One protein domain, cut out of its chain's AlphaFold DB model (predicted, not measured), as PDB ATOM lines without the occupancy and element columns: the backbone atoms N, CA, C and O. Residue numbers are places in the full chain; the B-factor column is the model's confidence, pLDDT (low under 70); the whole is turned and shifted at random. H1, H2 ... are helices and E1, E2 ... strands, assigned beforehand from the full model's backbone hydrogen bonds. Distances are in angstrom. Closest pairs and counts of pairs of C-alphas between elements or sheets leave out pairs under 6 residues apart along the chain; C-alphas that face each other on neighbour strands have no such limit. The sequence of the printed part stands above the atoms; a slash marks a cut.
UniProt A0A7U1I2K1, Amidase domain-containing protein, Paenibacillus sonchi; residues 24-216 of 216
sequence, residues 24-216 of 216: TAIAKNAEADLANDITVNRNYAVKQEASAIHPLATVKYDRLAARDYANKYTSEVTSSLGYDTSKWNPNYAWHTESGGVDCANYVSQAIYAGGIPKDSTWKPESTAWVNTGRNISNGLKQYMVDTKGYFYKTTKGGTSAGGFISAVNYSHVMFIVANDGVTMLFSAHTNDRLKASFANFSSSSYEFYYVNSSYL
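AT A GLANCE: This is residues 24 to 216 of the 216 residues of the protein "Amidase domain-containing protein" of Paenibacillus sonchi (UniProt A0A7U1I2K1). Picture one strongly twisted sheet of six strands with the helices H2, H3 and H5 over one face, the small H4 touching H3 and H5, and the long helix H1 running past the edge strand E1, grazing the sheet with residues 36 to 47. The long link of residues 73 to 102 makes the end of the body away from H1. The printed part has 193 residues with five named helices, H1 to H5, followed by six named strands, E1 to E6; the sheet's order is E1, E6, E2, E3, E4, E5, antiparallel throughout. The class is mixed, helices and strands, though under half of the residues, 91 of 193, are in named elements. The whole is compact, with a radius of gyration of the C-alphas of 16.2 A and spans of 47 by 45 by 30 A.

HOW THE PARTS SIT: Start with H1, residues 24 to 50, which touches no helix and only grazes the sheet; its closest approach to E1, residues 151 to 154, is between the C-alphas of Val 40 and Thr 154, 6.1 A apart. Beside E1 look for E6, residues 206 to 211, where N 152 and O 210 are 2.8 A apart, within hydrogen-bond range. The other neighbour of E6 is E2, residues 164 to 167, antiparallel to it, with N 166 and O 207 within hydrogen-bond range at 2.9 A. E2 opens a meander, each strand the antiparallel neighbour of the one before, with E3, residues 173 to 179, E4, residues 184 to 188, and E5, residues 193 to 197. Its three hairpins show N 165 and O 174 at 2.8 A for E2 and E3, N 187 and O 175 at 2.8 A for E3 and E4, and N 186 and O 196 at 2.8 A for E4 and E5. The pairing of E3 is staggered: residues 173 to 175 pair with E2, and 175 to 179 with E4. Two layers are formed by this sheet and three helices on one face. H2, residues 63 to 72, lies over E3 at a height over the sheet of 8.5 A and runs across the strands, at 66 degrees to E3 on the local plane. H3, residues 103 to 113, lies over E3 at a height of 8.9 A and runs along the strands, at 19 degrees to E3 on the local plane. H2 and H3 touch at the C-alphas of Ala 66 and Ala 110, 4.7 A apart, with a steep tilt of 50 degrees, opposite ways. H5, residues 140 to 147, is at a height of 9.1 A, only just over E1 and E6, with 3 of its C-alphas falling on each. H4, residues 127 to 130, is not on the sheet; it touches H3 at Asn 105 and Val 130, C-alphas 4.3 A apart, and H5 at Ala 128 and Leu 140, C-alphas 4.5 A apart. In H1, H2 and H3 every O i to N i+4 pair is within hydrogen-bond range, in H5 3 of 4, and H4 is too short for such a pair.

IN THESE COORDINATES: Find C-alpha 24 at (15.148, -72.280, -23.671); from there H1 runs 39.1 A to C-alpha 50 at (28.268, -39.782, -6.245). H2 measures 14.2 A, H3 15.5 A and H5 10.0 A; H4 has four residues. Among the strands, E3 measures 16.6 A, E4 13.6 A and E6 16.8 A; E1, E2 and E5 are shorter. E6 ends at C-alpha 211, (13.971, -40.006, -14.848).

THE WHOLE: The printed part has no cut and ends at Leu 216, the chain's last residue. The two C-alphas farthest apart are those of Ile 53 and Ser 80, 51.7 A. Look for the long links at residues 51 to 62, 73 to 102 and 114 to 126. The mean pLDDT of the printed part is 88.8, and the model's confidence is under 70 at residues 44 to 57 and 98 to 100.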
ATOM      1  N   THR A  24      13.733 -72.653 -23.591       73.12
ATOM      2  CA  THR A  24      15.148 -72.280 -23.671       73.12
ATOM      3  C   THR A  24      15.346 -70.785 -23.925       73.12
ATOM      4  O   THR A  24      16.244 -70.172 -23.347       73.12
ATOM      5  N   ALA A  25      14.521 -70.177 -24.785       71.88
ATOM      6  CA  ALA A  25      14.547 -68.740 -25.033       71.88
ATOM      7  C   ALA A  25      14.047 -67.954 -23.812       71.88
ATOM      8  O   ALA A  25      14.682 -66.972 -23.428       71.88
ATOM      9  N   ILE A  26      12.988 -68.437 -23.153       73.81
ATOM     10  CA  ILE A  26      12.469 -67.866 -21.905       73.81
ATOM     11  C   ILE A  26      13.541 -67.908 -20.814       73.81
ATOM     12  O   ILE A  26      13.819 -66.879 -20.203       73.81
ATOM     13  N   ALA A  27      14.188 -69.058 -20.599       75.94
ATOM     14  CA  ALA A  27      15.239 -69.213 -19.593       75.94
ATOM     15  C   ALA A  27      16.422 -68.269 -19.857       75.94
ATOM     16  O   ALA A  27      16.855 -67.551 -18.959       75.94
ATOM     17  N   LYS A  28      16.885 -68.184 -21.110       77.06
ATOM     18  CA  LYS A  28      17.966 -67.268 -21.495       77.06
ATOM     19  C   LYS A  28      17.590 -65.797 -21.292       77.06
ATOM     20  O   LYS A  28      18.420 -65.001 -20.856       77.06
ATOM     21  N   ASN A  29      16.352 -65.426 -21.614       78.69
ATOM     22  CA  ASN A  29      15.845 -64.074 -21.385       78.69
ATOM     23  C   ASN A  29      15.735 -63.766 -19.887       78.69
ATOM     24  O   ASN A  29      16.135 -62.682 -19.471       78.69
ATOM     25  N   ALA A  30      15.279 -64.724 -19.079       73.94
ATOM     26  CA  ALA A  30      15.204 -64.588 -17.628       73.94
ATOM     27  C   ALA A  30      16.594 -64.427 -16.988       73.94
ATOM     28  O   ALA A  30      16.783 -63.563 -16.134       73.94
ATOM     29  N   GLU A  31      17.586 -65.202 -17.431       80.06
ATOM     30  CA  GLU A  31      18.980 -65.057 -16.990       80.06
ATOM     31  C   GLU A  31      19.562 -63.687 -17.364       80.06
ATOM     32  O   GLU A  31      20.226 -63.050 -16.543       80.06
ATOM     33  N   ALA A  32      19.295 -63.209 -18.583       77.69
ATOM     34  CA  ALA A  32      19.727 -61.887 -19.030       77.69
ATOM     35  C   ALA A  32      19.076 -60.767 -18.203       77.69
ATOM     36  O   ALA A  32      19.776 -59.848 -17.771       77.69
ATOM     37  N   ASP A  33      17.772 -60.871 -17.936       81.00
ATOM     38  CA  ASP A  33      17.038 -59.921 -17.098       81.00
ATOM     39  C   ASP A  33      17.601 -59.907 -15.667       81.00
ATOM     40  O   ASP A  33      17.906 -58.835 -15.147       81.00
ATOM     41  N   LEU A  34      17.874 -61.074 -15.071       77.25
ATOM     42  CA  LEU A  34      18.494 -61.167 -13.744       77.25
ATOM     43  C   LEU A  34      19.904 -60.550 -13.708       77.25
ATOM     44  O   LEU A  34      20.242 -59.797 -12.789       77.25
ATOM     45  N   ALA A  35      20.743 -60.847 -14.700       77.94
ATOM     46  CA  ALA A  35      22.092 -60.289 -14.789       77.94
ATOM     47  C   ALA A  35      22.068 -58.764 -14.994       77.94
ATOM     48  O   ALA A  35      22.878 -58.032 -14.403       77.94
ATOM     49  N   ASN A  36      21.125 -58.277 -15.804       81.38
ATOM     50  CA  ASN A  36      20.885 -56.854 -15.992       81.38
ATOM     51  C   ASN A  36      20.441 -56.200 -14.680       81.38
ATOM     52  O   ASN A  36      20.994 -55.162 -14.323       81.38
ATOM     53  N   ASP A  37      19.531 -56.820 -13.927       78.38
ATOM     54  CA  ASP A  37      19.064 -56.303 -12.640       78.38
ATOM     55  C   ASP A  37      20.210 -56.141 -11.640       78.38
ATOM     56  O   ASP A  37      20.379 -55.066 -11.057       78.38
ATOM     57  N   ILE A  38      21.068 -57.155 -11.501       76.19
ATOM     58  CA  ILE A  38      22.252 -57.087 -10.627       76.19
ATOM     59  C   ILE A  38      23.186 -55.946 -11.058       76.19
ATOM     60  O   ILE A  38      23.665 -55.172 -10.223       76.19
ATOM     61  N   THR A  39      23.454 -55.833 -12.360       79.44
ATOM     62  CA  THR A  39      24.411 -54.857 -12.905       79.44
ATOM     63  C   THR A  39      23.892 -53.426 -12.794       79.44
ATOM     64  O   THR A  39      24.604 -52.527 -12.342       79.44
ATOM     65  N   VAL A  40      22.642 -53.203 -13.195       79.75
ATOM     66  CA  VAL A  40      22.013 -51.883 -13.216       79.75
ATOM     67  C   VAL A  40      21.781 -51.370 -11.802       79.75
ATOM     68  O   VAL A  40      22.138 -50.226 -11.523       79.75
ATOM     69  N   ASN A  41      21.286 -52.211 -10.887       74.75
ATOM     70  CA  ASN A  41      21.075 -51.805  -9.497       74.75
ATOM     71  C   ASN A  41      22.398 -51.437  -8.809       74.75
ATOM     72  O   ASN A  41      22.458 -50.434  -8.097       74.75
ATOM     73  N   ARG A  42      23.483 -52.180  -9.082       72.69
ATOM     74  CA  ARG A  42      24.828 -51.834  -8.590       72.69
ATOM     75  C   ARG A  42      25.297 -50.482  -9.130       72.69
ATOM     76  O   ARG A  42      25.738 -49.638  -8.357       72.69
ATOM     77  N   ASN A  43      25.175 -50.253 -10.437       72.31
ATOM     78  CA  ASN A  43      25.595 -48.995 -11.059       72.31
ATOM     79  C   ASN A  43      24.758 -47.798 -10.584       72.31
ATOM     80  O   ASN A  43      25.290 -46.698 -10.434       72.31
ATOM     81  N   TYR A  44      23.461 -48.000 -10.337       67.00
ATOM     82  CA  TYR A  44      22.586 -46.967  -9.789       67.00
ATOM     83  C   TYR A  44      22.980 -46.585  -8.360       67.00
ATOM     84  O   TYR A  44      23.104 -45.397  -8.076       67.00
ATOM     85  N   ALA A  45      23.246 -47.566  -7.488       63.44
ATOM     86  CA  ALA A  45      23.711 -47.303  -6.125       63.44
ATOM     87  C   ALA A  45      24.995 -46.451  -6.118       63.44
ATOM     88  O   ALA A  45      25.056 -45.433  -5.434       63.44
ATOM     89  N   VAL A  46      25.964 -46.785  -6.978       65.06
ATOM     90  CA  VAL A  46      27.207 -46.009  -7.138       65.06
ATOM     91  C   VAL A  46      26.937 -44.577  -7.632       65.06
ATOM     92  O   VAL A  46      27.533 -43.626  -7.127       65.06
ATOM     93  N   LYS A  47      26.027 -44.384  -8.599       60.84
ATOM     94  CA  LYS A  47      25.673 -43.038  -9.096       60.84
ATOM     95  C   LYS A  47      24.925 -42.195  -8.060       60.84
ATOM     96  O   LYS A  47      25.157 -40.989  -8.014       60.84
ATOM     97  N   GLN A  48      24.059 -42.796  -7.240       59.88
ATOM     98  CA  GLN A  48      23.355 -42.106  -6.150       59.88
ATOM     99  C   GLN A  48      24.334 -41.595  -5.088       59.88
ATOM    100  O   GLN A  48      24.239 -40.438  -4.686       59.88
ATOM    101  N   GLU A  49      25.316 -42.411  -4.690       60.94
ATOM    102  CA  GLU A  49      26.353 -41.989  -3.738       60.94
ATOM    103  C   GLU A  49      27.214 -40.843  -4.290       60.94
ATOM    104  O   GLU A  49      27.503 -39.887  -3.573       60.94
ATOM    105  N   ALA A  50      27.548 -40.874  -5.584       60.25
ATOM    106  CA  ALA A  50      28.268 -39.782  -6.245       60.25
ATOM    107  C   ALA A  50      27.433 -38.491  -6.401       60.25
ATOM    108  O   ALA A  50      27.999 -37.406  -6.527       60.25
ATOM    109  N   SER A  51      26.100 -38.604  -6.386       54.69
ATOM    110  CA  SER A  51      25.152 -37.500  -6.613       54.69
ATOM    111  C   SER A  51      24.652 -36.842  -5.316       54.69
ATOM    112  O   SER A  51      23.880 -35.887  -5.364       54.69
ATOM    113  N   ALA A  52      25.093 -37.312  -4.143       55.00
ATOM    114  CA  ALA A  52      24.643 -36.838  -2.828       55.00
ATOM    115  C   ALA A  52      25.044 -35.380  -2.483       55.00
ATOM    116  O   ALA A  52      24.778 -34.911  -1.377       55.00
ATOM    117  N   ILE A  53      25.660 -34.644  -3.417       50.25
ATOM    118  CA  ILE A  53      26.072 -33.240  -3.263       50.25
ATOM    119  C   ILE A  53      25.621 -32.421  -4.487       50.25
ATOM    120  O   ILE A  53      26.430 -31.793  -5.170       50.25
ATOM    121  N   HIS A  54      24.322 -32.430  -4.801       51.12
ATOM    122  CA  HIS A  54      23.760 -31.564  -5.841       51.12
ATOM    123  C   HIS A  54      22.823 -30.497  -5.256       51.12
ATOM    124  O   HIS A  54      21.979 -30.815  -4.416       51.12
ATOM    125  N   PRO A  55      22.944 -29.224  -5.684       53.34
ATOM    126  CA  PRO A  55      21.944 -28.208  -5.374       53.34
ATOM    127  C   PRO A  55      20.580 -28.619  -5.947       53.34
ATOM    128  O   PRO A  55      20.527 -29.323  -6.956       53.34
ATOM    129  N   LEU A  56      19.486 -28.174  -5.310       53.50
ATOM    130  CA  LEU A  56      18.115 -28.426  -5.774       53.50
ATOM    131  C   LEU A  56      18.013 -28.190  -7.289       53.50
ATOM    132  O   LEU A  56      18.325 -27.096  -7.769       53.50
ATOM    133  N   ALA A  57      17.573 -29.206  -8.034       61.44
ATOM    134  CA  ALA A  57      17.444 -29.087  -9.474       61.44
ATOM    135  C   ALA A  57      16.438 -27.979  -9.816       61.44
ATOM    136  O   ALA A  57      15.297 -27.970  -9.357       61.44
ATOM    137  N   THR A  58      16.863 -27.029 -10.647       77.62
ATOM    138  CA  THR A  58      15.975 -25.991 -11.203       77.62
ATOM    139  C   THR A  58      14.953 -26.586 -12.179       77.62
ATOM    140  O   THR A  58      13.907 -25.995 -12.430       77.62
ATOM    141  N   VAL A  59      15.244 -27.769 -12.723       87.56
ATOM    142  CA  VAL A  59      14.362 -28.516 -13.623       87.56
ATOM    143  C   VAL A  59      13.484 -29.461 -12.806       87.56
ATOM    144  O   VAL A  59      14.002 -30.214 -11.985       87.56
ATOM    145  N   LYS A  60      12.174 -29.444 -13.076       93.44
ATOM    146  CA  LYS A  60      11.194 -30.400 -12.548       93.44
ATOM    147  C   LYS A  60      10.505 -31.131 -13.693       93.44
ATOM    148  O   LYS A  60      10.149 -30.502 -14.688       93.44
ATOM    149  N   TYR A  61      10.311 -32.432 -13.531       96.31
ATOM    150  CA  TYR A  61       9.776 -33.335 -14.534       96.31
ATOM    151  C   TYR A  61       8.461 -33.969 -14.071       96.31
ATOM    152  O   TYR A  61       8.431 -34.873 -13.234       96.31
ATOM    153  N   ASP A  62       7.360 -33.523 -14.665       97.88
ATOM    154  CA  ASP A  62       6.037 -34.103 -14.488       97.88
ATOM    155  C   ASP A  62       5.860 -35.331 -15.393       97.88
ATOM    156  O   ASP A  62       5.537 -35.266 -16.585       97.88
ATOM    157  N   ARG A  63       6.037 -36.496 -14.771       97.56
ATOM    158  CA  ARG A  63       5.878 -37.811 -15.406       97.56
ATOM    159  C   ARG A  63       4.482 -38.022 -15.997       97.56
ATOM    160  O   ARG A  63       4.335 -38.738 -16.989       97.56
ATOM    161  N   LEU A  64       3.453 -37.467 -15.352       97.62
ATOM    162  CA  LEU A  64       2.061 -37.658 -15.747       97.62
ATOM    163  C   LEU A  64       1.727 -36.771 -16.942       97.62
ATOM    164  O   LEU A  64       1.121 -37.266 -17.890       97.62
ATOM    165  N   ALA A  65       2.216 -35.529 -16.957       98.50
ATOM    166  CA  ALA A  65       2.110 -34.658 -18.126       98.50
ATOM    167  C   ALA A  65       2.795 -35.276 -19.357       98.50
ATOM    168  O   ALA A  65       2.208 -35.308 -20.441       98.50
ATOM    169  N   ALA A  66       3.993 -35.849 -19.184       98.69
ATOM    170  CA  ALA A  66       4.703 -36.540 -20.261       98.69
ATOM    171  C   ALA A  66       3.928 -37.765 -20.787       98.69
ATOM    172  O   ALA A  66       3.761 -37.944 -21.995       98.69
ATOM    173  N   ARG A  67       3.395 -38.594 -19.877       98.56
ATOM    174  CA  ARG A  67       2.536 -39.744 -20.211       98.56
ATOM    175  C   ARG A  67       1.283 -39.316 -20.975       98.56
ATOM    176  O   ARG A  67       0.905 -39.963 -21.953       98.56
ATOM    177  N   ASP A  68       0.610 -38.275 -20.501       98.69
ATOM    178  CA  ASP A  68      -0.650 -37.808 -21.077       98.69
ATOM    179  C   ASP A  68      -0.420 -37.208 -22.461       98.69
ATOM    180  O   ASP A  68      -1.199 -37.478 -23.375       98.69
ATOM    181  N   TYR A  69       0.698 -36.504 -22.651       98.75
ATOM    182  CA  TYR A  69       1.157 -36.090 -23.971       98.75
ATOM    183  C   TYR A  69       1.355 -37.290 -24.902       98.75
ATOM    184  O   TYR A  69       0.784 -37.318 -25.993       98.75
ATOM    185  N   ALA A  70       2.128 -38.289 -24.463       98.69
ATOM    186  CA  ALA A  70       2.431 -39.468 -25.264       98.69
ATOM    187  C   ALA A  70       1.147 -40.180 -25.721       98.69
ATOM    188  O   ALA A  70       0.971 -40.443 -26.908       98.69
ATOM    189  N   ASN A  71       0.205 -40.420 -24.807       98.69
ATOM    190  CA  ASN A  71      -1.070 -41.059 -25.143       98.69
ATOM    191  C   ASN A  71      -1.982 -40.197 -26.023       98.69
ATOM    192  O   ASN A  71      -2.788 -40.742 -26.771       98.69
ATOM    193  N   LYS A  72      -1.904 -38.869 -25.903       98.50
ATOM    194  CA  LYS A  72      -2.728 -37.949 -26.690       98.50
ATOM    195  C   LYS A  72      -2.315 -37.928 -28.158       98.50
ATOM    196  O   LYS A  72      -3.185 -37.824 -29.017       98.50
ATOM    197  N   TYR A  73      -1.012 -37.970 -28.418       98.00
ATOM    198  CA  TYR A  73      -0.450 -37.760 -29.748       98.00
ATOM    199  C   TYR A  73       0.051 -39.052 -30.388       98.00
ATOM    200  O   TYR A  73       1.136 -39.062 -30.938       98.00
ATOM    201  N   THR A  74      -0.702 -40.143 -30.272       96.81
ATOM    202  CA  THR A  74      -0.486 -41.380 -31.035       96.81
ATOM    203  C   THR A  74      -1.815 -42.131 -31.171       96.81
ATOM    204  O   THR A  74      -2.848 -41.701 -30.643       96.81
ATOM    205  N   SER A  75      -1.812 -43.260 -31.865       94.25
ATOM    206  CA  SER A  75      -2.957 -44.153 -32.009       94.25
ATOM    207  C   SER A  75      -2.519 -45.610 -32.090       94.25
ATOM    208  O   SER A  75      -1.336 -45.927 -32.140       94.25
ATOM    209  N   GLU A  76      -3.497 -46.511 -32.055       92.56
ATOM    210  CA  GLU A  76      -3.277 -47.894 -32.453       92.56
ATOM    211  C   GLU A  76      -3.624 -48.013 -33.935       92.56
ATOM    212  O   GLU A  76      -4.768 -47.751 -34.324       92.56
ATOM    213  N   VAL A  77      -2.649 -48.386 -34.761       84.56
ATOM    214  CA  VAL A  77      -2.851 -48.507 -36.207       84.56
ATOM    215  C   VAL A  77      -2.699 -49.946 -36.678       84.56
ATOM    216  O   VAL A  77      -1.761 -50.666 -36.335       84.56
ATOM    217  N   THR A  78      -3.645 -50.349 -37.522       71.56
ATOM    218  CA  THR A  78      -3.627 -51.606 -38.283       71.56
ATOM    219  C   THR A  78      -3.420 -51.362 -39.779       71.56
ATOM    220  O   THR A  78      -3.498 -52.294 -40.578       71.56
ATOM    221  N   SER A  79      -3.174 -50.107 -40.177       74.81
ATOM    222  CA  SER A  79      -2.941 -49.731 -41.571       74.81
ATOM    223  C   SER A  79      -1.620 -50.312 -42.082       74.81
ATOM    224  O   SER A  79      -0.665 -50.490 -41.327       74.81
ATOM    225  N   SER A  80      -1.539 -50.560 -43.391       72.38
ATOM    226  CA  SER A  80      -0.318 -51.063 -44.040       72.38
ATOM    227  C   SER A  80       0.868 -50.096 -43.952       72.38
ATOM    228  O   SER A  80       2.008 -50.525 -44.091       72.38
ATOM    229  N   LEU A  81       0.607 -48.805 -43.713       77.44
ATOM    230  CA  LEU A  81       1.639 -47.787 -43.503       77.44
ATOM    231  C   LEU A  81       2.242 -47.843 -42.094       77.44
ATOM    232  O   LEU A  81       3.360 -47.377 -41.901       77.44
ATOM    233  N   GLY A  82       1.524 -48.404 -41.117       85.31
ATOM    234  CA  GLY A  82       1.995 -48.496 -39.738       85.31
ATOM    235  C   GLY A  82       2.010 -47.164 -38.979       85.31
ATOM    236  O   GLY A  82       2.670 -47.072 -37.954       85.31
ATOM    237  N   TYR A  83       1.319 -46.114 -39.425       89.56
ATOM    238  CA  TYR A  83       1.150 -44.878 -38.644       89.56
ATOM    239  C   TYR A  83      -0.087 -44.080 -39.080       89.56
ATOM    240  O   TYR A  83      -0.617 -44.297 -40.175       89.56
ATOM    241  N   ASP A  84      -0.546 -43.163 -38.221       91.31
ATOM    242  CA  ASP A  84      -1.646 -42.225 -38.479       91.31
ATOM    243  C   ASP A  84      -1.256 -40.805 -38.042       91.31
ATOM    244  O   ASP A  84      -1.482 -40.372 -36.909       91.31
ATOM    245  N   THR A  85      -0.712 -40.040 -38.990       91.88
ATOM    246  CA  THR A  85      -0.248 -38.669 -38.746       91.88
ATOM    247  C   THR A  85      -1.365 -37.699 -38.358       91.88
ATOM    248  O   THR A  85      -1.080 -36.654 -37.775       91.88
ATOM    249  N   SER A  86      -2.645 -38.034 -38.583       93.19
ATOM    250  CA  SER A  86      -3.767 -37.203 -38.112       93.19
ATOM    251  C   SER A  86      -3.872 -37.155 -36.582       93.19
ATOM    252  O   SER A  86      -4.541 -36.281 -36.025       93.19
ATOM    253  N   LYS A  87      -3.210 -38.097 -35.899       95.06
ATOM    254  CA  LYS A  87      -3.143 -38.204 -34.437       95.06
ATOM    255  C   LYS A  87      -1.859 -37.621 -33.866       95.06
ATOM    256  O   LYS A  87      -1.765 -37.456 -32.654       95.06
ATOM    257  N   TRP A  88      -0.892 -37.283 -34.711       96.00
ATOM    258  CA  TRP A  88       0.387 -36.726 -34.285       96.00
ATOM    259  C   TRP A  88       0.231 -35.244 -33.938       96.00
ATOM    260  O   TRP A  88      -0.739 -34.589 -34.327       96.00
ATOM    261  N   ASN A  89       1.171 -34.679 -33.178       97.75
ATOM    262  CA  ASN A  89       1.096 -33.261 -32.835       97.75
ATOM    263  C   ASN A  89       1.347 -32.392 -34.085       97.75
ATOM    264  O   ASN A  89       2.446 -32.455 -34.639       97.75
ATOM    265  N   PRO A  90       0.395 -31.539 -34.510       97.06
ATOM    266  CA  PRO A  90       0.561 -30.707 -35.704       97.06
ATOM    267  C   PRO A  90       1.590 -29.575 -35.536       97.06
ATOM    268  O   PRO A  90       1.956 -28.935 -36.516       97.06
ATOM    269  N   ASN A  91       2.061 -29.308 -34.314       97.50
ATOM    270  CA  ASN A  91       3.050 -28.259 -34.039       97.50
ATOM    271  C   ASN A  91       4.504 -28.694 -34.290       97.50
ATOM    272  O   ASN A  91       5.416 -27.890 -34.096       97.50
ATOM    273  N   TYR A  92       4.734 -29.954 -34.666       97.31
ATOM    274  CA  TYR A  92       6.057 -30.506 -34.946       97.31
ATOM    275  C   TYR A  92       6.080 -31.082 -36.359       97.31
ATOM    276  O   TYR A  92       5.070 -31.599 -36.836       97.31
ATOM    277  N   ALA A  93       7.236 -31.001 -37.021       95.25
ATOM    278  CA  ALA A  93       7.437 -31.695 -38.283       95.25
ATOM    279  C   ALA A  93       7.302 -33.209 -38.068       95.25
ATOM    280  O   ALA A  93       7.678 -33.727 -37.014       95.25
ATOM    281  N   TRP A  94       6.738 -33.894 -39.059       93.06
ATOM    282  CA  TRP A  94       6.582 -35.344 -39.061       93.06
ATOM    283  C   TRP A  94       7.699 -35.975 -39.880       93.06
ATOM    284  O   TRP A  94       7.920 -35.569 -41.021       93.06
ATOM    285  N   HIS A  95       8.338 -36.999 -39.323       90.44
ATOM    286  CA  HIS A  95       9.420 -37.729 -39.986       90.44
ATOM    287  C   HIS A  95       8.927 -39.120 -40.421       90.44
ATOM    288  O   HIS A  95       9.001 -40.109 -39.681       90.44
ATOM    289  N   THR A  96       8.325 -39.184 -41.613       85.94
ATOM    290  CA  THR A  96       7.663 -40.387 -42.170       85.94
ATOM    291  C   THR A  96       8.484 -41.117 -43.234       85.94
ATOM    292  O   THR A  96       8.061 -42.162 -43.744       85.94
ATOM    293  N   GLU A  97       9.662 -40.598 -43.573       79.75
ATOM    294  CA  GLU A  97      10.575 -41.200 -44.536       79.75
ATOM    295  C   GLU A  97      10.925 -42.654 -44.181       79.75
ATOM    296  O   GLU A  97      10.931 -43.061 -43.020       79.75
ATOM    297  N   SER A  98      11.179 -43.465 -45.215       69.12
ATOM    298  CA  SER A  98      11.596 -44.871 -45.091       69.12
ATOM    299  C   SER A  98      10.717 -45.749 -44.181       69.12
ATOM    300  O   SER A  98      11.212 -46.707 -43.592       69.12
ATOM    301  N   GLY A  99       9.409 -45.472 -44.105       61.53
ATOM    302  CA  GLY A  99       8.456 -46.270 -43.320       61.53
ATOM    303  C   GLY A  99       8.215 -45.762 -41.895       61.53
ATOM    304  O   GLY A  99       7.643 -46.490 -41.086       61.53
ATOM    305  N   GLY A 100       8.605 -44.520 -41.600       63.38
ATOM    306  CA  GLY A 100       8.460 -43.893 -40.289       63.38
ATOM    307  C   GLY A 100       9.774 -43.928 -39.518       63.38
ATOM    308  O   GLY A 100      10.340 -44.991 -39.275       63.38
ATOM    309  N   VAL A 101      10.274 -42.758 -39.130       83.81
ATOM    310  CA  VAL A 101      11.450 -42.622 -38.251       83.81
ATOM    311  C   VAL A 101      11.191 -41.659 -37.088       83.81
ATOM    312  O   VAL A 101      12.078 -41.396 -36.276       83.81
ATOM    313  N   ASP A 102       9.943 -41.203 -36.943       94.25
ATOM    314  CA  ASP A 102       9.500 -40.190 -35.981       94.25
ATOM    315  C   ASP A 102       9.597 -40.611 -34.503       94.25
ATOM    316  O   ASP A 102       9.363 -39.802 -33.610       94.25
ATOM    317  N   CYS A 103       9.977 -41.858 -34.208       96.06
ATOM    318  CA  CYS A 103      10.049 -42.393 -32.844       96.06
ATOM    319  C   CYS A 103      10.784 -41.473 -31.845       96.06
ATOM    320  O   CYS A 103      10.267 -41.192 -30.763       96.06
ATOM    321  N   ALA A 104      11.960 -40.948 -32.207       97.19
ATOM    322  CA  ALA A 104      12.727 -40.059 -31.335       97.19
ATOM    323  C   ALA A 104      12.123 -38.653 -31.244       97.19
ATOM    324  O   ALA A 104      12.104 -38.083 -30.154       97.19
ATOM    325  N   ASN A 105      11.571 -38.127 -32.342       98.00
ATOM    326  CA  ASN A 105      10.860 -36.849 -32.341       98.00
ATOM    327  C   ASN A 105       9.665 -36.899 -31.375       98.00
ATOM    328  O   ASN A 105       9.547 -36.052 -30.491       98.00
ATOM    329  N   TYR A 106       8.841 -37.943 -31.470       98.50
ATOM    330  CA  TYR A 106       7.712 -38.193 -30.577       98.50
ATOM    331  C   TYR A 106       8.115 -38.320 -29.104       98.50
ATOM    332  O   TYR A 106       7.565 -37.624 -28.245       98.50
ATOM    333  N   VAL A 107       9.109 -39.164 -28.796       98.69
ATOM    334  CA  VAL A 107       9.598 -39.323 -27.417       98.69
ATOM    335  C   VAL A 107      10.152 -37.999 -26.885       98.69
ATOM    336  O   VAL A 107       9.862 -37.631 -25.747       98.69
ATOM    337  N   SER A 108      10.890 -37.243 -27.703       98.75
ATOM    338  CA  SER A 108      11.405 -35.928 -27.310       98.75
ATOM    339  C   SER A 108      10.287 -34.947 -26.970       98.75
ATOM    340  O   SER A 108      10.371 -34.232 -25.969       98.75
ATOM    341  N   GLN A 109       9.208 -34.945 -27.754       98.81
ATOM    342  CA  GLN A 109       8.044 -34.113 -27.477       98.81
ATOM    343  C   GLN A 109       7.366 -34.480 -26.148       98.81
ATOM    344  O   GLN A 109       7.015 -33.582 -25.383       98.81
ATOM    345  N   ALA A 110       7.226 -35.776 -25.842       98.88
ATOM    346  CA  ALA A 110       6.682 -36.234 -24.561       98.88
ATOM    347  C   ALA A 110       7.572 -35.813 -23.380       98.88
ATOM    348  O   ALA A 110       7.074 -35.278 -22.389       98.88
ATOM    349  N   ILE A 111       8.895 -35.964 -23.511       98.81
ATOM    350  CA  ILE A 111       9.863 -35.521 -22.497       98.81
ATOM    351  C   ILE A 111       9.793 -33.997 -22.291       98.81
ATOM    352  O   ILE A 111       9.829 -33.513 -21.159       98.81
ATOM    353  N   TYR A 112       9.640 -33.221 -23.366       98.75
ATOM    354  CA  TYR A 112       9.484 -31.769 -23.268       98.75
ATOM    355  C   TYR A 112       8.172 -31.378 -22.581       98.75
ATOM    356  O   TYR A 112       8.164 -30.487 -21.735       98.75
ATOM    357  N   ALA A 113       7.072 -32.065 -22.897       98.69
ATOM    358  CA  ALA A 113       5.786 -31.864 -22.231       98.69
ATOM    359  C   ALA A 113       5.837 -32.209 -20.733       98.69
ATOM    360  O   ALA A 113       5.106 -31.613 -19.947       98.69
ATOM    361  N   GLY A 114       6.734 -33.119 -20.341       98.19
ATOM    362  CA  GLY A 114       7.057 -33.388 -18.943       98.19
ATOM    363  C   GLY A 114       7.871 -32.296 -18.254       98.19
ATOM    364  O   GLY A 114       7.995 -32.335 -17.041       98.19
ATOM    365  N   GLY A 115       8.418 -31.307 -18.967       97.00
ATOM    366  CA  GLY A 115       9.093 -30.156 -18.355       97.00
ATOM    367  C   GLY A 115      10.619 -30.148 -18.449       97.00
ATOM    368  O   GLY A 115      11.243 -29.223 -17.928       97.00
ATOM    369  N   ILE A 116      11.247 -31.103 -19.152       97.44
ATOM    370  CA  ILE A 116      12.671 -30.962 -19.498       97.44
ATOM    371  C   ILE A 116      12.824 -29.783 -20.472       97.44
ATOM    372  O   ILE A 116      12.216 -29.805 -21.545       97.44
ATOM    373  N   PRO A 117      13.619 -28.747 -20.149       96.12
ATOM    374  CA  PRO A 117      13.736 -27.576 -21.002       96.12
ATOM    375  C   PRO A 117      14.552 -27.877 -22.262       96.12
ATOM    376  O   PRO A 117      15.531 -28.625 -22.240       96.12
ATOM    377  N   LYS A 118      14.170 -27.218 -23.359       97.19
ATOM    378  CA  LYS A 118      14.978 -27.150 -24.581       97.19
ATOM    379  C   LYS A 118      16.227 -26.309 -24.352       97.19
ATOM    380  O   LYS A 118      16.199 -25.357 -23.573       97.19
ATOM    381  N   ASP A 119      17.278 -26.596 -25.107       96.12
ATOM    382  CA  ASP A 119      18.459 -25.739 -25.199       96.12
ATOM    383  C   ASP A 119      19.002 -25.673 -26.635       96.12
ATOM    384  O   ASP A 119      18.299 -25.979 -27.603       96.12
ATOM    385  N   SER A 120      20.236 -25.194 -26.809       96.56
ATOM    386  CA  SER A 120      20.861 -25.087 -28.131       96.56
ATOM    387  C   SER A 120      21.066 -26.440 -28.816       96.56
ATOM    388  O   SER A 120      21.100 -26.477 -30.048       96.56
ATOM    389  N   THR A 121      21.199 -27.513 -28.031       96.56
ATOM    390  CA  THR A 121      21.550 -28.865 -28.476       96.56
ATOM    391  C   THR A 121      20.317 -29.744 -28.604       96.56
ATOM    392  O   THR A 121      20.190 -30.452 -29.599       96.56
ATOM    393  N   TRP A 122      19.405 -29.687 -27.631       97.88
ATOM    394  CA  TRP A 122      18.169 -30.464 -27.637       97.88
ATOM    395  C   TRP A 122      16.956 -29.559 -27.827       97.88
ATOM    396  O   TRP A 122      16.481 -28.882 -26.911       97.88
ATOM    397  N   LYS A 123      16.480 -29.537 -29.071       98.06
ATOM    398  CA  LYS A 123      15.336 -28.754 -29.554       98.06
ATOM    399  C   LYS A 123      14.760 -29.398 -30.822       98.06
ATOM    400  O   LYS A 123      15.478 -30.174 -31.453       98.06
ATOM    401  N   PRO A 124      13.531 -29.062 -31.239       98.06
ATOM    402  CA  PRO A 124      12.939 -29.601 -32.464       98.06
ATOM    403  C   PRO A 124      13.895 -29.518 -33.654       98.06
ATOM    404  O   PRO A 124      14.634 -28.538 -33.779       98.06
ATOM    405  N   GLU A 125      13.902 -30.565 -34.477       96.31
ATOM    406  CA  GLU A 125      14.758 -30.731 -35.663       96.31
ATOM    407  C   GLU A 125      16.273 -30.853 -35.406       96.31
ATOM    408  O   GLU A 125      17.049 -31.060 -36.335       96.31
ATOM    409  N   SER A 126      16.734 -30.778 -34.153       96.88
ATOM    410  CA  SER A 126      18.128 -31.111 -33.825       96.88
ATOM    411  C   SER A 126      18.359 -32.623 -33.824       96.88
ATOM    412  O   SER A 126      17.459 -33.401 -33.508       96.88
ATOM    413  N   THR A 127      19.599 -33.054 -34.074       96.06
ATOM    414  CA  THR A 127      19.990 -34.474 -34.018       96.06
ATOM    415  C   THR A 127      19.619 -35.137 -32.688       96.06
ATOM    416  O   THR A 127      19.087 -36.245 -32.689       96.06
ATOM    417  N   ALA A 128      19.826 -34.445 -31.564       96.88
ATOM    418  CA  ALA A 128      19.491 -34.957 -30.236       96.88
ATOM    419  C   ALA A 128      17.980 -35.107 -30.006       96.88
ATOM    420  O   ALA A 128      17.569 -35.780 -29.068       96.88
ATOM    421  N   TRP A 129      17.151 -34.477 -30.836       97.88
ATOM    422  CA  TRP A 129      15.698 -34.512 -30.730       97.88
ATOM    423  C   TRP A 129      15.068 -35.535 -31.674       97.88
ATOM    424  O   TRP A 129      14.234 -36.328 -31.249       97.88
ATOM    425  N   VAL A 130      15.458 -35.534 -32.951       96.31
ATOM    426  CA  VAL A 130      14.799 -36.360 -33.983       96.31
ATOM    427  C   VAL A 130      15.472 -37.712 -34.210       96.31
ATOM    428  O   VAL A 130      14.942 -38.538 -34.945       96.31
ATOM    429  N   ASN A 131      16.624 -37.983 -33.584       94.25
ATOM    430  CA  ASN A 131      17.344 -39.241 -33.772       94.25
ATOM    431  C   ASN A 131      17.554 -40.008 -32.464       94.25
ATOM    432  O   ASN A 131      17.811 -39.423 -31.416       94.25
ATOM    433  N   THR A 132      17.513 -41.340 -32.527       93.31
ATOM    434  CA  THR A 132      17.742 -42.216 -31.363       93.31
ATOM    435  C   THR A 132      19.181 -42.144 -30.842       93.31
ATOM    436  O   THR A 132      19.407 -42.284 -29.639       93.31
ATOM    437  N   GLY A 133      20.150 -41.896 -31.733       87.69
ATOM    438  CA  GLY A 133      21.585 -41.914 -31.433       87.69
ATOM    439  C   GLY A 133      22.238 -43.287 -31.590       87.69
ATOM    440  O   GLY A 133      23.314 -43.520 -31.052       87.69
ATOM    441  N   ARG A 134      21.580 -44.227 -32.282       85.38
ATOM    442  CA  ARG A 134      22.113 -45.583 -32.470       85.38
ATOM    443  C   ARG A 134      23.204 -45.668 -33.536       85.38
ATOM    444  O   ARG A 134      24.257 -46.239 -33.291       85.38
ATOM    445  N   ASN A 135      22.908 -45.162 -34.731       82.69
ATOM    446  CA  ASN A 135      23.804 -45.243 -35.892       82.69
ATOM    447  C   ASN A 135      24.571 -43.934 -36.123       82.69
ATOM    448  O   ASN A 135      25.380 -43.842 -37.040       82.69
ATOM    449  N   ILE A 136      24.294 -42.921 -35.302       83.69
ATOM    450  CA  ILE A 136      24.944 -41.616 -35.310       83.69
ATOM    451  C   ILE A 136      25.173 -41.175 -33.867       83.69
ATOM    452  O   ILE A 136      24.411 -41.546 -32.977       83.69
ATOM    453  N   SER A 137      26.190 -40.355 -33.633       87.38
ATOM    454  CA  SER A 137      26.410 -39.747 -32.319       87.38
ATOM    455  C   SER A 137      25.410 -38.620 -32.044       87.38
ATOM    456  O   SER A 137      24.845 -38.025 -32.962       87.38
ATOM    457  N   ASN A 138      25.255 -38.281 -30.766       90.44
ATOM    458  CA  ASN A 138      24.491 -37.139 -30.258       90.44
ATOM    459  C   ASN A 138      22.974 -37.220 -30.475       90.44
ATOM    460  O   ASN A 138      22.322 -36.188 -30.605       90.44
ATOM    461  N   GLY A 139      22.405 -38.425 -30.505       95.25
ATOM    462  CA  GLY A 139      20.952 -38.601 -30.481       95.25
ATOM    463  C   GLY A 139      20.345 -38.510 -29.078       95.25
ATOM    464  O   GLY A 139      21.040 -38.317 -28.077       95.25
ATOM    465  N   LEU A 140      19.029 -38.696 -29.019       97.00
ATOM    466  CA  LEU A 140      18.185 -38.564 -27.834       97.00
ATOM    467  C   LEU A 140      18.725 -39.306 -26.614       97.00
ATOM    468  O   LEU A 140      18.869 -38.699 -25.553       97.00
ATOM    469  N   LYS A 141      19.036 -40.603 -26.754       95.31
ATOM    470  CA  LYS A 141      19.525 -41.416 -25.631       95.31
ATOM    471  C   LYS A 141      20.788 -40.797 -25.036       95.31
ATOM    472  O   LYS A 141      20.844 -40.568 -23.831       95.31
ATOM    473  N   GLN A 142      21.783 -40.521 -25.880       94.44
ATOM    474  CA  GLN A 142      23.071 -39.990 -25.435       94.44
ATOM    475  C   GLN A 142      22.891 -38.638 -24.740       94.44
ATOM    476  O   GLN A 142      23.445 -38.411 -23.668       94.44
ATOM    477  N   TYR A 143      22.063 -37.755 -25.301       96.56
ATOM    478  CA  TYR A 143      21.803 -36.455 -24.692       96.56
ATOM    479  C   TYR A 143      21.112 -36.575 -23.321       96.56
ATOM    480  O   TYR A 143      21.580 -35.998 -22.335       96.56
ATOM    481  N   MET A 144      20.025 -37.348 -23.243       97.25
ATOM    482  CA  MET A 144      19.206 -37.479 -22.031       97.25
ATOM    483  C   MET A 144      19.918 -38.197 -20.889       97.25
ATOM    484  O   MET A 144      19.690 -37.869 -19.723       97.25
ATOM    485  N   VAL A 145      20.758 -39.178 -21.223       94.19
ATOM    486  CA  VAL A 145      21.365 -40.091 -20.250       94.19
ATOM    487  C   VAL A 145      22.809 -39.716 -19.952       94.19
ATOM    488  O   VAL A 145      23.173 -39.581 -18.786       94.19
ATOM    489  N   ASP A 146      23.625 -39.529 -20.988       91.00
ATOM    490  CA  ASP A 146      25.076 -39.399 -20.828       91.00
ATOM    491  C   ASP A 146      25.495 -37.932 -20.680       91.00
ATOM    492  O   ASP A 146      26.321 -37.610 -19.830       91.00
ATOM    493  N   THR A 147      24.899 -37.029 -21.466       91.81
ATOM    494  CA  THR A 147      25.269 -35.604 -21.458       91.81
ATOM    495  C   THR A 147      24.614 -34.831 -20.315       91.81
ATOM    496  O   THR A 147      25.286 -34.055 -19.638       91.81
ATOM    497  N   LYS A 148      23.296 -34.985 -20.114       92.38
ATOM    498  CA  LYS A 148      22.539 -34.198 -19.116       92.38
ATOM    499  C   LYS A 148      22.222 -34.962 -17.836       92.38
ATOM    500  O   LYS A 148      21.961 -34.334 -16.816       92.38
ATOM    501  N   GLY A 149      22.193 -36.295 -17.889       91.81
ATOM    502  CA  GLY A 149      21.825 -37.127 -16.742       91.81
ATOM    503  C   GLY A 149      20.383 -36.933 -16.257       91.81
ATOM    504  O   GLY A 149      20.089 -37.257 -15.106       91.81
ATOM    505  N   TYR A 150      19.485 -36.408 -17.102       94.56
ATOM    506  CA  TYR A 150      18.053 -36.299 -16.790       94.56
ATOM    507  C   TYR A 150      17.429 -37.677 -16.580       94.56
ATOM    508  O   TYR A 150      16.576 -37.855 -15.712       94.56
ATOM    509  N   PHE A 151      17.888 -38.661 -17.354       96.19
ATOM    510  CA  PHE A 151      17.468 -40.049 -17.259       96.19
ATOM    511  C   PHE A 151      18.653 -40.943 -16.912       96.19
ATOM    512  O   PHE A 151      19.805 -40.640 -17.219       96.19
ATOM    513  N   TYR A 152      18.366 -42.086 -16.305       93.44
ATOM    514  CA  TYR A 152      19.345 -43.128 -16.038       93.44
ATOM    515  C   TYR A 152      18.829 -44.475 -16.541       93.44
ATOM    516  O   TYR A 152      17.622 -44.713 -16.610       93.44
ATOM    517  N   LYS A 153      19.759 -45.360 -16.917       94.50
ATOM    518  CA  LYS A 153      19.427 -46.739 -17.285       94.50
ATOM    519  C   LYS A 153      18.926 -47.478 -16.046       94.50
ATOM    520  O   LYS A 153      19.623 -47.504 -15.035       94.50
ATOM    521  N   THR A 154      17.755 -48.088 -16.152       92.75
ATOM    522  CA  THR A 154      17.106 -48.898 -15.119       92.75
ATOM    523  C   THR A 154      16.728 -50.272 -15.693       92.75
ATOM    524  O   THR A 154      17.067 -50.609 -16.832       92.75
ATOM    525  N   THR A 155      16.067 -51.096 -14.892       92.94
ATOM    526  CA  THR A 155      15.571 -52.413 -15.290       92.94
ATOM    527  C   THR A 155      14.150 -52.328 -15.847       92.94
ATOM    528  O   THR A 155      13.474 -51.307 -15.698       92.94
ATOM    529  N   LYS A 156      13.656 -53.413 -16.459       93.75
ATOM    530  CA  LYS A 156      12.253 -53.493 -16.898       93.75
ATOM    531  C   LYS A 156      11.283 -53.293 -15.728       93.75
ATOM    532  O   LYS A 156      10.286 -52.604 -15.880       93.75
ATOM    533  N   GLY A 157      11.576 -53.862 -14.558       90.50
ATOM    534  CA  GLY A 157      10.760 -53.661 -13.356       90.50
ATOM    535  C   GLY A 157      10.956 -52.285 -12.710       90.50
ATOM    536  O   GLY A 157      10.031 -51.743 -12.119       90.50
ATOM    537  N   GLY A 158      12.147 -51.699 -12.849       89.12
ATOM    538  CA  GLY A 158      12.530 -50.431 -12.225       89.12
ATOM    539  C   GLY A 158      12.208 -49.178 -13.039       89.12
ATOM    540  O   GLY A 158      12.633 -48.089 -12.655       89.12
ATOM    541  N   THR A 159      11.521 -49.305 -14.175       92.38
ATOM    542  CA  THR A 159      11.042 -48.161 -14.963       92.38
ATOM    543  C   THR A 159       9.567 -47.881 -14.695       92.38
ATOM    544  O   THR A 159       8.831 -48.748 -14.235       92.38
ATOM    545  N   SER A 160       9.093 -46.673 -14.974       93.81
ATOM    546  CA  SER A 160       7.690 -46.287 -14.786       93.81
ATOM    547  C   SER A 160       7.244 -45.277 -15.838       93.81
ATOM    548  O   SER A 160       8.043 -44.817 -16.655       93.81
ATOM    549  N   ALA A 161       5.953 -44.930 -15.814       96.94
ATOM    550  CA  ALA A 161       5.393 -43.892 -16.675       96.94
ATOM    551  C   ALA A 161       6.248 -42.614 -16.636       96.94
ATOM    552  O   ALA A 161       6.685 -42.192 -15.562       96.94
ATOM    553  N   GLY A 162       6.492 -42.027 -17.807       97.31
ATOM    554  CA  GLY A 162       7.393 -40.886 -17.967       97.31
ATOM    555  C   GLY A 162       8.843 -41.268 -18.289       97.31
ATOM    556  O   GLY A 162       9.636 -40.377 -18.583       97.31
ATOM    557  N   GLY A 163       9.190 -42.559 -18.243       98.06
ATOM    558  CA  GLY A 163      10.434 -43.108 -18.785       98.06
ATOM    559  C   GLY A 163      10.351 -43.422 -20.283       98.06
ATOM    560  O   GLY A 163       9.312 -43.243 -20.920       98.06
ATOM    561  N   PHE A 164      11.439 -43.944 -20.845       98.50
ATOM    562  CA  PHE A 164      11.479 -44.387 -22.241       98.50
ATOM    563  C   PHE A 164      12.260 -45.696 -22.408       98.50
ATOM    564  O   PHE A 164      13.051 -46.094 -21.550       98.50
ATOM    565  N   ILE A 165      12.016 -46.377 -23.523       98.25
ATOM    566  CA  ILE A 165      12.661 -47.629 -23.926       98.25
ATOM    567  C   ILE A 165      13.502 -47.341 -25.169       98.25
ATOM    568  O   ILE A 165      13.046 -46.626 -26.059       98.25
ATOM    569  N   SER A 166      14.701 -47.916 -25.257       96.56
ATOM    570  CA  SER A 166      15.544 -47.884 -26.457       96.56
ATOM    571  C   SER A 166      15.824 -49.296 -26.947       96.56
ATOM    572  O   SER A 166      16.250 -50.150 -26.173       96.56
ATOM    573  N   ALA A 167      15.642 -49.548 -28.239       94.44
ATOM    574  CA  ALA A 167      15.998 -50.827 -28.841       94.44
ATOM    575  C   ALA A 167      17.528 -51.014 -28.928       94.44
ATOM    576  O   ALA A 167      18.270 -50.108 -29.321       94.44
ATOM    577  N   VAL A 168      17.999 -52.218 -28.584       91.19
ATOM    578  CA  VAL A 168      19.424 -52.603 -28.510       91.19
ATOM    579  C   VAL A 168      19.975 -53.095 -29.831       91.19
ATOM    580  O   VAL A 168      21.178 -52.951 -30.030       91.19
ATOM    581  N   ASN A 169      19.138 -53.555 -30.768       88.56
ATOM    582  CA  ASN A 169      19.586 -54.091 -32.065       88.56
ATOM    583  C   ASN A 169      19.134 -53.283 -33.297       88.56
ATOM    584  O   ASN A 169      19.666 -53.488 -34.382       88.56
ATOM    585  N   TYR A 170      18.243 -52.301 -33.138       89.75
ATOM    586  CA  TYR A 170      17.779 -51.422 -34.220       89.75
ATOM    587  C   TYR A 170      17.445 -50.012 -33.704       89.75
ATOM    588  O   TYR A 170      17.404 -49.787 -32.494       89.75
ATOM    589  N   SER A 171      17.295 -49.034 -34.606       91.00
ATOM    590  CA  SER A 171      17.086 -47.621 -34.246       91.00
ATOM    591  C   SER A 171      15.614 -47.346 -33.943       91.00
ATOM    592  O   SER A 171      14.866 -46.962 -34.837       91.00
ATOM    593  N   HIS A 172      15.207 -47.531 -32.688       94.25
ATOM    594  CA  HIS A 172      13.849 -47.221 -32.247       94.25
ATOM    595  C   HIS A 172      13.797 -46.886 -30.756       94.25
ATOM    596  O   HIS A 172      14.532 -47.472 -29.954       94.25
ATOM    597  N   VAL A 173      12.913 -45.958 -30.394       96.88
ATOM    598  CA  VAL A 173      12.624 -45.575 -29.008       96.88
ATOM    599  C   VAL A 173      11.118 -45.472 -28.790       96.88
ATOM    600  O   VAL A 173      10.380 -45.108 -29.700       96.88
ATOM    601  N   MET A 174      10.665 -45.796 -27.583       97.94
ATOM    602  CA  MET A 174       9.246 -45.828 -27.210       97.94
ATOM    603  C   MET A 174       9.050 -45.145 -25.858       97.94
ATOM    604  O   MET A 174       9.965 -45.143 -25.031       97.94
ATOM    605  N   PHE A 175       7.865 -44.592 -25.605       98.69
ATOM    606  CA  PHE A 175       7.571 -43.891 -24.358       98.69
ATOM    607  C   PHE A 175       6.794 -44.775 -23.386       98.69
ATOM    608  O   PHE A 175       5.791 -45.381 -23.755       98.69
ATOM    609  N   ILE A 176       7.225 -44.842 -22.129       98.69
ATOM    610  CA  ILE A 176       6.576 -45.682 -21.119       98.69
ATOM    611  C   ILE A 176       5.401 -44.914 -20.526       98.69
ATOM    612  O   ILE A 176       5.560 -43.797 -20.025       98.69
ATOM    613  N   VAL A 177       4.220 -45.532 -20.545       98.62
ATOM    614  CA  VAL A 177       2.972 -44.907 -20.081       98.62
ATOM    615  C   VAL A 177       2.337 -45.610 -18.882       98.62
ATOM    616  O   VAL A 177       1.535 -44.987 -18.187       98.62
ATOM    617  N   ALA A 178       2.727 -46.854 -18.589       97.62
ATOM    618  CA  ALA A 178       2.406 -47.542 -17.339       97.62
ATOM    619  C   ALA A 178       3.433 -48.641 -17.026       97.62
ATOM    620  O   ALA A 178       3.935 -49.296 -17.937       97.62
ATOM    621  N   ASN A 179       3.722 -48.838 -15.740       96.50
ATOM    622  CA  ASN A 179       4.423 -50.009 -15.224       96.50
ATOM    623  C   ASN A 179       4.121 -50.156 -13.730       96.50
ATOM    624  O   ASN A 179       4.556 -49.318 -12.940       96.50
ATOM    625  N   ASP A 180       3.369 -51.184 -13.357       90.94
ATOM    626  CA  ASP A 180       3.115 -51.569 -11.958       90.94
ATOM    627  C   ASP A 180       3.679 -52.969 -11.630       90.94
ATOM    628  O   ASP A 180       3.336 -53.564 -10.611       90.94
ATOM    629  N   GLY A 181       4.544 -53.504 -12.503       85.38
ATOM    630  CA  GLY A 181       5.073 -54.867 -12.421       85.38
ATOM    631  C   GLY A 181       4.194 -55.935 -13.084       85.38
ATOM    632  O   GLY A 181       4.694 -57.023 -13.361       85.38
ATOM    633  N   VAL A 182       2.931 -55.629 -13.400       85.25
ATOM    634  CA  VAL A 182       1.997 -56.526 -14.109       85.25
ATOM    635  C   VAL A 182       1.550 -55.887 -15.426       85.25
ATOM    636  O   VAL A 182       1.727 -56.446 -16.509       85.25
ATOM    637  N   THR A 183       1.023 -54.673 -15.344       92.88
ATOM    638  CA  THR A 183       0.605 -53.829 -16.459       92.88
ATOM    639  C   THR A 183       1.782 -52.986 -16.932       92.88
ATOM    640  O   THR A 183       2.110 -51.955 -16.346       92.88
ATOM    641  N   MET A 184       2.411 -53.420 -18.022       97.31
ATOM    642  CA  MET A 184       3.578 -52.775 -18.630       97.31
ATOM    643  C   MET A 184       3.214 -52.215 -20.000       97.31
ATOM    644  O   MET A 184       3.183 -52.967 -20.971       97.31
ATOM    645  N   LEU A 185       2.930 -50.912 -20.090       98.12
ATOM    646  CA  LEU A 185       2.414 -50.279 -21.308       98.12
ATOM    647  C   LEU A 185       3.334 -49.176 -21.839       98.12
ATOM    648  O   LEU A 185       3.818 -48.327 -21.082       98.12
ATOM    649  N   PHE A 186       3.501 -49.147 -23.158       98.50
ATOM    650  CA  PHE A 186       4.194 -48.093 -23.887       98.50
ATOM    651  C   PHE A 186       3.302 -47.489 -24.973       98.50
ATOM    652  O   PHE A 186       2.347 -48.111 -25.438       98.50
ATOM    653  N   SER A 187       3.647 -46.276 -25.382       98.50
ATOM    654  CA  SER A 187       3.094 -45.602 -26.551       98.50
ATOM    655  C   SER A 187       4.243 -45.187 -27.470       98.50
ATOM    656  O   SER A 187       5.349 -44.906 -26.993       98.50
ATOM    657  N   ALA A 188       4.030 -45.217 -28.783       97.00
ATOM    658  CA  ALA A 188       5.108 -45.036 -29.755       97.00
ATOM    659  C   ALA A 188       4.633 -44.414 -31.068       97.00
ATOM    660  O   ALA A 188       3.457 -44.514 -31.417       97.00
ATOM    661  N   HIS A 189       5.590 -43.828 -31.788       95.00
ATOM    662  CA  HIS A 189       5.518 -43.549 -33.222       95.00
ATOM    663  C   HIS A 189       6.412 -44.522 -33.983       95.00
ATOM    664  O   HIS A 189       7.367 -45.034 -33.398       95.00
ATOM    665  N   THR A 190       6.185 -44.650 -35.298       83.06
ATOM    666  CA  THR A 190       6.839 -45.637 -36.185       83.06
ATOM    667  C   THR A 190       6.346 -47.041 -35.854       83.06
ATOM    668  O   THR A 190       6.888 -47.690 -34.962       83.06
ATOM    669  N   ASN A 191       5.309 -47.491 -36.571       87.19
ATOM    670  CA  ASN A 191       4.396 -48.540 -36.112       87.19
ATOM    671  C   ASN A 191       3.615 -48.061 -34.884       87.19
ATOM    672  O   ASN A 191       3.869 -48.539 -33.782       87.19
ATOM    673  N   ASP A 192       2.755 -47.053 -35.073       93.19
ATOM    674  CA  ASP A 192       2.071 -46.365 -33.976       93.19
ATOM    675  C   ASP A 192       1.388 -47.373 -33.046       93.19
ATOM    676  O   ASP A 192       0.669 -48.286 -33.469       93.19
ATOM    677  N   ARG A 193       1.664 -47.209 -31.755       95.81
ATOM    678  CA  ARG A 193       1.099 -48.023 -30.684       95.81
ATOM    679  C   ARG A 193       0.551 -47.104 -29.624       95.81
ATOM    680  O   ARG A 193       1.282 -46.250 -29.113       95.81
ATOM    681  N   LEU A 194      -0.694 -47.340 -29.227       97.44
ATOM    682  CA  LEU A 194      -1.304 -46.648 -28.101       97.44
ATOM    683  C   LEU A 194      -1.471 -47.630 -26.949       97.44
ATOM    684  O   LEU A 194      -2.333 -48.504 -26.993       97.44
ATOM    685  N   LYS A 195      -0.687 -47.438 -25.880       97.44
ATOM    686  CA  LYS A 195      -0.742 -48.276 -24.671       97.44
ATOM    687  C   LYS A 195      -0.576 -49.773 -24.982       97.44
ATOM    688  O   LYS A 195      -1.274 -50.607 -24.407       97.44
ATOM    689  N   ALA A 196       0.352 -50.116 -25.871       96.81
ATOM    690  CA  ALA A 196       0.694 -51.501 -26.175       96.81
ATOM    691  C   ALA A 196       1.558 -52.115 -25.068       96.81
ATOM    692  O   ALA A 196       2.288 -51.415 -24.365       96.81
ATOM    693  N   SER A 197       1.487 -53.438 -24.912       96.50
ATOM    694  CA  SER A 197       2.235 -54.138 -23.867       96.50
ATOM    695  C   SER A 197       3.713 -54.309 -24.225       96.50
ATOM    696  O   SER A 197       4.034 -54.791 -25.310       96.50
ATOM    697  N   PHE A 198       4.608 -53.992 -23.285       95.88
ATOM    698  CA  PHE A 198       6.029 -54.366 -23.340       95.88
ATOM    699  C   PHE A 198       6.400 -55.468 -22.337       95.88
ATOM    700  O   PHE A 198       7.583 -55.717 -22.118       95.88
ATOM    701  N   ALA A 199       5.430 -56.161 -21.729       93.38
ATOM    702  CA  ALA A 199       5.711 -57.197 -20.724       93.38
ATOM    703  C   ALA A 199       6.693 -58.277 -21.235       93.38
ATOM    704  O   ALA A 199       7.587 -58.719 -20.505       93.38
ATOM    705  N   ASN A 200       6.584 -58.610 -22.525       90.69
ATOM    706  CA  ASN A 200       7.418 -59.597 -23.216       90.69
ATOM    707  C   ASN A 200       8.769 -59.042 -23.705       90.69
ATOM    708  O   ASN A 200       9.517 -59.750 -24.373       90.69
ATOM    709  N   PHE A 201       9.102 -57.780 -23.422       93.50
ATOM    710  CA  PHE A 201      10.413 -57.242 -23.781       93.50
ATOM    711  C   PHE A 201      11.485 -57.827 -22.857       93.50
ATOM    712  O   PHE A 201      11.285 -57.968 -21.648       93.50
ATOM    713  N   SER A 202      12.637 -58.139 -23.448       90.31
ATOM    714  CA  SER A 202      13.832 -58.657 -22.776       90.31
ATOM    715  C   SER A 202      14.931 -57.598 -22.775       90.31
ATOM    716  O   SER A 202      15.116 -56.883 -23.769       90.31
ATOM    717  N   SER A 203      15.701 -57.537 -21.689       88.25
ATOM    718  CA  SER A 203      16.874 -56.657 -21.553       88.25
ATOM    719  C   SER A 203      17.969 -56.920 -22.599       88.25
ATOM    720  O   SER A 203      18.790 -56.046 -22.876       88.25
ATOM    721  N   SER A 204      17.953 -58.091 -23.249       89.94
ATOM    722  CA  SER A 204      18.834 -58.413 -24.384       89.94
ATOM    723  C   SER A 204      18.532 -57.603 -25.652       89.94
ATOM    724  O   SER A 204      19.395 -57.444 -26.517       89.94
ATOM    725  N   SER A 205      17.295 -57.119 -25.787       93.94
ATOM    726  CA  SER A 205      16.799 -56.428 -26.981       93.94
ATOM    727  C   SER A 205      16.387 -54.988 -26.701       93.94
ATOM    728  O   SER A 205      16.274 -54.207 -27.647       93.94
ATOM    729  N   TYR A 206      16.202 -54.623 -25.431       96.31
ATOM    730  CA  TYR A 206      15.723 -53.311 -25.019       96.31
ATOM    731  C   TYR A 206      16.435 -52.809 -23.765       96.31
ATOM    732  O   TYR A 206      16.632 -53.538 -22.798       96.31
ATOM    733  N   GLU A 207      16.775 -51.527 -23.771       96.25
ATOM    734  CA  GLU A 207      17.232 -50.793 -22.598       96.25
ATOM    735  C   GLU A 207      16.097 -49.924 -22.069       96.25
ATOM    736  O   GLU A 207      15.376 -49.288 -22.840       96.25
ATOM    737  N   PHE A 208      15.965 -49.874 -20.747       97.19
ATOM    738  CA  PHE A 208      14.924 -49.118 -20.063       97.19
ATOM    739  C   PHE A 208      15.548 -47.918 -19.363       97.19
ATOM    740  O   PHE A 208      16.591 -48.040 -18.717       97.19
ATOM    741  N   TYR A 209      14.907 -46.762 -19.482       97.38
ATOM    742  CA  TYR A 209      15.378 -45.513 -18.902       97.38
ATOM    743  C   TYR A 209      14.285 -44.863 -18.078       97.38
ATOM    744  O   TYR A 209      13.122 -44.815 -18.489       97.38
ATOM    745  N   TYR A 210      14.676 -44.335 -16.926       95.81
ATOM    746  CA  TYR A 210      13.778 -43.626 -16.031       95.81
ATOM    747  C   TYR A 210      14.398 -42.309 -15.576       95.81
ATOM    748  O   TYR A 210      15.619 -42.146 -15.592       95.81
ATOM    749  N   VAL A 211      13.543 -41.343 -15.256       94.06
ATOM    750  CA  VAL A 211      13.971 -40.006 -14.848       94.06
ATOM    751  C   VAL A 211      14.713 -40.078 -13.516       94.06
ATOM    752  O   VAL A 211      14.291 -40.780 -12.597       94.06
ATOM    753  N   ASN A 212      15.829 -39.361 -13.406       89.88
ATOM    754  CA  ASN A 212      16.571 -39.258 -12.158       89.88
ATOM    755  C   ASN A 212      15.711 -38.548 -11.098       89.88
ATOM    756  O   ASN A 212      15.129 -37.498 -11.362       89.88
ATOM    757  N   SER A 213      15.655 -39.126  -9.895       85.25
ATOM    758  CA  SER A 213      14.839 -38.628  -8.778       85.25
ATOM    759  C   SER A 213      15.115 -37.173  -8.388       85.25
ATOM    760  O   SER A 213      14.230 -36.513  -7.857       85.25
ATOM    761  N   SER A 214      16.297 -36.648  -8.724       83.69
ATOM    762  CA  SER A 214      16.664 -35.243  -8.521       83.69
ATOM    763  C   SER A 214      15.789 -34.262  -9.314       83.69
ATOM    764  O   SER A 214      15.783 -33.079  -8.991       83.69
ATOM    765  N   TYR A 215      15.081 -34.734 -10.345       86.56
ATOM    766  CA  TYR A 215      14.214 -33.925 -11.206       86.56
ATOM    767  C   TYR A 215      12.718 -34.184 -10.986       86.56
ATOM    768  O   TYR A 215      11.922 -33.661 -11.758       86.56
ATOM    769  N   LEU A 216      12.314 -34.998 -10.002       82.75
ATOM    770  CA  LEU A 216      10.898 -35.261  -9.695       82.75
ATOM    771  C   LEU A 216      10.267 -34.196  -8.785       82.75
ATOM    772  O   LEU A 216      10.992 -33.563  -7.987       82.75
TER     773      LEU A 216